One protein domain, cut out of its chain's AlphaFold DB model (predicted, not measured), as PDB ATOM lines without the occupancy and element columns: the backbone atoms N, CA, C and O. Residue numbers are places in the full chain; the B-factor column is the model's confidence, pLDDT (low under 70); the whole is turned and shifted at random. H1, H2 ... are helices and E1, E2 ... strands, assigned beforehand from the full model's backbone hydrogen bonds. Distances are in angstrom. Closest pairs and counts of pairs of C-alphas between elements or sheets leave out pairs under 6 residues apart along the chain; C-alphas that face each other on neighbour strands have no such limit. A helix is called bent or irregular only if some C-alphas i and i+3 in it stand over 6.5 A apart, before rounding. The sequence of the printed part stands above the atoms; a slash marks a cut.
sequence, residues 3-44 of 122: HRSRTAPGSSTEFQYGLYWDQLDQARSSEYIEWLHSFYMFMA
ATOM      1  N   HIS A   3       8.544  18.327 -33.937       75.00
ATOM      2  CA  HIS A   3       7.634  19.356 -34.430       75.00
ATOM      3  C   HIS A   3       6.570  19.742 -33.395       75.00
ATOM      4  O   HIS A   3       5.866  18.845 -32.944       75.00
ATOM      5  N   ARG A   4       6.390  21.021 -33.030       73.62
ATOM      6  CA  ARG A   4       5.429  21.438 -31.991       73.62
ATOM      7  C   ARG A   4       4.708  22.741 -32.272       73.62
ATOM      8  O   ARG A   4       5.273  23.671 -32.821       73.62
ATOM      9  N   SER A   5       3.488  22.847 -31.759       71.38
ATOM     10  CA  SER A   5       2.727  24.093 -31.780       71.38
ATOM     11  C   SER A   5       2.755  24.814 -30.430       71.38
ATOM     12  O   SER A   5       2.729  24.204 -29.357       71.38
ATOM     13  N   ARG A   6       2.761  26.143 -30.483       71.75
ATOM     14  CA  ARG A   6       2.413  27.038 -29.382       71.75
ATOM     15  C   ARG A   6       1.090  27.707 -29.721       71.75
ATOM     16  O   ARG A   6       0.948  28.318 -30.778       71.75
ATOM     17  N   THR A   7       0.145  27.636 -28.799       59.91
ATOM     18  CA  THR A   7      -1.137  28.336 -28.880       59.91
ATOM     19  C   THR A   7      -1.106  29.551 -27.961       59.91
ATOM     20  O   THR A   7      -1.022  29.412 -26.743       59.91
ATOM     21  N   ALA A   8      -1.158  30.750 -28.541       57.56
ATOM     22  CA  ALA A   8      -1.473  31.990 -27.834       57.56
ATOM     23  C   ALA A   8      -2.872  32.471 -28.269       57.56
ATOM     24  O   ALA A   8      -3.313  32.113 -29.366       57.56
ATOM     25  N   PRO A   9      -3.597  33.261 -27.453       52.34
ATOM     26  CA  PRO A   9      -4.892  33.804 -27.855       52.34
ATOM     27  C   PRO A   9      -4.756  34.586 -29.170       52.34
ATOM     28  O   PRO A   9      -4.045  35.585 -29.224       52.34
ATOM     29  N   GLY A  10      -5.399  34.104 -30.237       53.62
ATOM     30  CA  GLY A  10      -5.387  34.746 -31.557       53.62
ATOM     31  C   GLY A  10      -4.222  34.386 -32.491       53.62
ATOM     32  O   GLY A  10      -4.214  34.870 -33.618       53.62
ATOM     33  N   SER A  11      -3.270  33.528 -32.093       57.75
ATOM     34  CA  SER A  11      -2.199  33.061 -32.993       57.75
ATOM     35  C   SER A  11      -1.657  31.677 -32.616       57.75
ATOM     36  O   SER A  11      -1.208  31.461 -31.486       57.75
ATOM     37  N   SER A  12      -1.634  30.752 -33.579       66.31
ATOM     38  CA  SER A  12      -0.907  29.482 -33.492       66.31
ATOM     39  C   SER A  12       0.450  29.623 -34.178       66.31
ATOM     40  O   SER A  12       0.506  29.944 -35.364       66.31
ATOM     41  N   THR A  13       1.538  29.377 -33.452       81.31
ATOM     42  CA  THR A  13       2.886  29.318 -34.034       81.31
ATOM     43  C   THR A  13       3.378  27.886 -34.016       81.31
ATOM     44  O   THR A  13       3.218  27.179 -33.023       81.31
ATOM     45  N   GLU A  14       3.979  27.468 -35.118       84.19
ATOM     46  CA  GLU A  14       4.466  26.120 -35.340       84.19
ATOM     47  C   GLU A  14       6.007  26.137 -35.354       84.19
ATOM     48  O   GLU A  14       6.617  26.974 -36.015       84.19
ATOM     49  N   PHE A  15       6.642  25.271 -34.561       86.44
ATOM     50  CA  PHE A  15       8.087  25.201 -34.355       86.44
ATOM     51  C   PHE A  15       8.610  23.826 -34.747       86.44
ATOM     52  O   PHE A  15       8.232  22.803 -34.172       86.44
ATOM     53  N   GLN A  16       9.559  23.814 -35.676       88.06
ATOM     54  CA  GLN A  16      10.224  22.609 -36.137       88.06
ATOM     55  C   GLN A  16      11.677  22.578 -35.666       88.06
ATOM     56  O   GLN A  16      12.419  23.544 -35.820       88.06
ATOM     57  N   TYR A  17      12.089  21.435 -35.126       88.81
ATOM     58  CA  TYR A  17      13.446  21.170 -34.669       88.81
ATOM     59  C   TYR A  17      14.029  20.032 -35.512       88.81
ATOM     60  O   TYR A  17      13.725  18.849 -35.317       88.81
ATOM     61  N   GLY A  18      14.818  20.404 -36.517       88.94
ATOM     62  CA  GLY A  18      15.521  19.483 -37.403       88.94
ATOM     63  C   GLY A  18      17.007  19.439 -37.074       88.94
ATOM     64  O   GLY A  18      17.607  20.474 -36.808       88.94
ATOM     65  N   LEU A  19      17.584  18.242 -37.118       90.50
ATOM     66  CA  LEU A  19      19.025  18.043 -37.187       90.50
ATOM     67  C   LEU A  19      19.331  17.292 -38.471       90.50
ATOM     68  O   LEU A  19      18.590  16.381 -38.845       90.50
ATOM     69  N   TYR A  20      20.424  17.687 -39.100       91.12
ATOM     70  CA  TYR A  20      20.961  17.085 -40.304       91.12
ATOM     71  C   TYR A  20      22.456  16.912 -40.073       91.12
ATOM     72  O   TYR A  20      23.094  17.802 -39.509       91.12
ATOM     73  N   TRP A  21      22.992  15.766 -40.464       94.44
ATOM     74  CA  TRP A  21      24.418  15.478 -40.401       94.44
ATOM     75  C   TRP A  21      24.814  14.652 -41.619       94.44
ATOM     76  O   TRP A  21      23.985  13.940 -42.196       94.44
ATOM     77  N   ASP A  22      26.082  14.753 -41.995       94.69
ATOM     78  CA  ASP A  22      26.622  14.052 -43.152       94.69
ATOM     79  C   ASP A  22      27.062  12.633 -42.777       94.69
ATOM     80  O   ASP A  22      27.244  12.292 -41.608       94.69
ATOM     81  N   GLN A  23      27.297  11.788 -43.784       93.31
ATOM     82  CA  GLN A  23      27.710  10.395 -43.577       93.31
ATOM     83  C   GLN A  23      29.001  10.262 -42.749       93.31
ATOM     84  O   GLN A  23      29.166   9.281 -42.024       93.31
ATOM     85  N   LEU A  24      29.897  11.251 -42.825       95.00
ATOM     86  CA  LEU A  24      31.133  11.297 -42.035       95.00
ATOM     87  C   LEU A  24      30.861  11.372 -40.525       95.00
ATOM     88  O   LEU A  24      31.631  10.825 -39.739       95.00
ATOM     89  N   ASP A  25      29.741  11.975 -40.130       93.81
ATOM     90  CA  ASP A  25      29.338  12.139 -38.735       93.81
ATOM     91  C   ASP A  25      28.367  11.049 -38.261       93.81
ATOM     92  O   ASP A  25      27.862  11.105 -37.139       93.81
ATOM     93  N   GLN A  26      28.113  10.019 -39.077       94.88
ATOM     94  CA  GLN A  26      27.152   8.963 -38.751       94.88
ATOM     95  C   GLN A  26      27.498   8.233 -37.446       94.88
ATOM     96  O   GLN A  26      26.599   7.849 -36.703       94.88
ATOM     97  N   ALA A  27      28.789   8.081 -37.129       95.81
ATOM     98  CA  ALA A  27      29.236   7.469 -35.876       95.81
ATOM     99  C   ALA A  27      28.779   8.246 -34.623       95.81
ATOM    100  O   ALA A  27      28.723   7.673 -33.539       95.81
ATOM    101  N   ARG A  28      28.428   9.530 -34.776       95.25
ATOM    102  CA  ARG A  28      27.973  10.430 -33.707       95.25
ATOM    103  C   ARG A  28      26.459  10.647 -33.708       95.25
ATOM    104  O   ARG A  28      25.962  11.467 -32.941       95.25
ATOM    105  N   SER A  29      25.699   9.915 -34.529       93.88
ATOM    106  CA  SER A  29      24.248  10.118 -34.666       93.88
ATOM    107  C   SER A  29      23.498  10.041 -33.334       93.88
ATOM    108  O   SER A  29      22.535  10.777 -33.129       93.88
ATOM    109  N   SER A  30      23.941   9.177 -32.416       94.75
ATOM    110  CA  SER A  30      23.330   9.044 -31.089       94.75
ATOM    111  C   SER A  30      23.451  10.328 -30.263       94.75
ATOM    112  O   SER A  30      22.459  10.750 -29.679       94.75
ATOM    113  N   GLU A  31      24.602  11.011 -30.295       95.81
ATOM    114  CA  GLU A  31      24.805  12.292 -29.596       95.81
ATOM    115  C   GLU A  31      23.841  13.368 -30.116       95.81
ATOM    116  O   GLU A  31      23.259  14.135 -29.349       95.81
ATOM    117  N   TYR A  32      23.633  13.412 -31.435       94.69
ATOM    118  CA  TYR A  32      22.708  14.352 -32.069       94.69
ATOM    119  C   TYR A  32      21.253  14.073 -31.689       94.69
ATOM    120  O   TYR A  32      20.496  14.998 -31.383       94.69
ATOM    121  N   ILE A  33      20.854  12.800 -31.676       92.94
ATOM    122  CA  ILE A  33      19.509  12.391 -31.261       92.94
ATOM    123  C   ILE A  33      19.278  12.742 -29.786       92.94
ATOM    124  O   ILE A  33      18.253  13.343 -29.458       92.94
ATOM    125  N   GLU A  34      20.241  12.441 -28.913       95.00
ATOM    126  CA  GLU A  34      20.182  12.786 -27.490       95.00
ATOM    127  C   GLU A  34      20.060  14.296 -27.277       95.00
ATOM    128  O   GLU A  34      19.165  14.741 -26.555       95.00
ATOM    129  N   TRP A  35      20.871  15.102 -27.971       95.56
ATOM    130  CA  TRP A  35      20.768  16.560 -27.912       95.56
ATOM    131  C   TRP A  35      19.379  17.050 -28.333       95.56
ATOM    132  O   TRP A  35      18.782  17.888 -27.649       95.56
ATOM    133  N   LEU A  36      18.827  16.509 -29.426       94.56
ATOM    134  CA  LEU A  36      17.499  16.891 -29.904       94.56
ATOM    135  C   LEU A  36      16.426  16.535 -28.873       94.56
ATOM    136  O   LEU A  36      15.498  17.318 -28.676       94.56
ATOM    137  N   HIS A  37      16.552  15.394 -28.195       93.50
ATOM    138  CA  HIS A  37      15.649  14.992 -27.119       93.50
ATOM    139  C   HIS A  37      15.751  15.925 -25.912       93.50
ATOM    140  O   HIS A  37      14.720  16.394 -25.422       93.50
ATOM    141  N   SER A  38      16.964  16.267 -25.471       95.06
ATOM    142  CA  SER A  38      17.180  17.217 -24.376       95.06
ATOM    143  C   SER A  38      16.604  18.595 -24.699       95.06
ATOM    144  O   SER A  38      15.867  19.158 -23.890       95.06
ATOM    145  N   PHE A  39      16.861  19.116 -25.899       94.06
ATOM    146  CA  PHE A  39      16.316  20.400 -26.339       94.06
ATOM    147  C   PHE A  39      14.787  20.365 -26.448       94.06
ATOM    148  O   PHE A  39      14.079  21.275 -26.012       94.06
ATOM    149  N   TYR A  40      14.249  19.268 -26.971       91.12
ATOM    150  CA  TYR A  40      12.817  19.050 -27.075       91.12
ATOM    151  C   TYR A  40      12.117  19.016 -25.696       91.12
ATOM    152  O   TYR A  40      11.005  19.544 -25.550       91.12
ATOM    153  N   MET A  41      12.768  18.456 -24.674       91.69
ATOM    154  CA  MET A  41      12.301  18.496 -23.281       91.69
ATOM    155  C   MET A  41      12.441  19.886 -22.663       91.69
ATOM    156  O   MET A  41      11.500  20.362 -22.032       91.69
ATOM    157  N   PHE A  42      13.552  20.578 -22.920       94.19
ATOM    158  CA  PHE A  42      13.765  21.961 -22.487       94.19
ATOM    159  C   PHE A  42      12.659  22.907 -22.982       94.19
ATOM    160  O   PHE A  42      12.215  23.779 -22.243       94.19
ATOM    161  N   MET A  43      12.143  22.695 -24.197       92.56
ATOM    162  CA  MET A  43      11.059  23.510 -24.761       92.56
ATOM    163  C   MET A  43       9.662  23.205 -24.193       92.56
ATOM    164  O   MET A  43       8.720  23.933 -24.505       92.56
ATOM    165  N   ALA A  44       9.486  22.153 -23.383       90.62
ATOM    166  CA  ALA A  44       8.180  21.724 -22.869       90.62
ATOM    167  C   ALA A  44       7.331  22.829 -22.196       90.62
ATOM    168  O   ALA A  44       6.154  22.927 -22.545       90.62
TER     169      ALA A  44
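What this domain is: This is residues 3 to 44 of the 122 residues of the protein "BBE domain-containing protein" of Leersia perrieri (UniProt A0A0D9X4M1). A two-stranded hairpin, E1 and E2, makes one end of a thin rod; the chain leads on from E2 to the far end, where the kinked helix H1 begins and folds back toward the hairpin's open end. The 42 printed residues hold E1, E2 and H1 in that order, a mixed class with an antiparallel sheet. The whole is only just extended, close to loose, with a radius of gyration of the C-alphas of 13.9 A and spans of 45 by 17 by 7 A.

Where its parts are: Find C-alpha 3 at (7.634, 19.356, -34.430), where E1, residues 3 to 8, begins. E2, residues 11 to 17, runs 19.7 A. H1, residues 23 to 42, runs 27.8 A to C-alpha 42 at (13.765, 21.961, -22.487); it is irregular, with C-alphas 27 and 30 7.8 A apart, and has a kink of 61 degrees near residue 30.

How they stand to each other: In the hairpin, look at N 6 and O 13, 2.8 A apart. The closest C-alphas of E2 and H1, Tyr 17 and Leu 36, are 7.6 A apart. E1 and H1 are apart. In H1, 11 of 16 O i to N i+4 pairs are within hydrogen-bond range.

The domain as a whole: The printed part has no cut, and both links are tight. Residues 7 to 12 stand free and have pLDDT under 70.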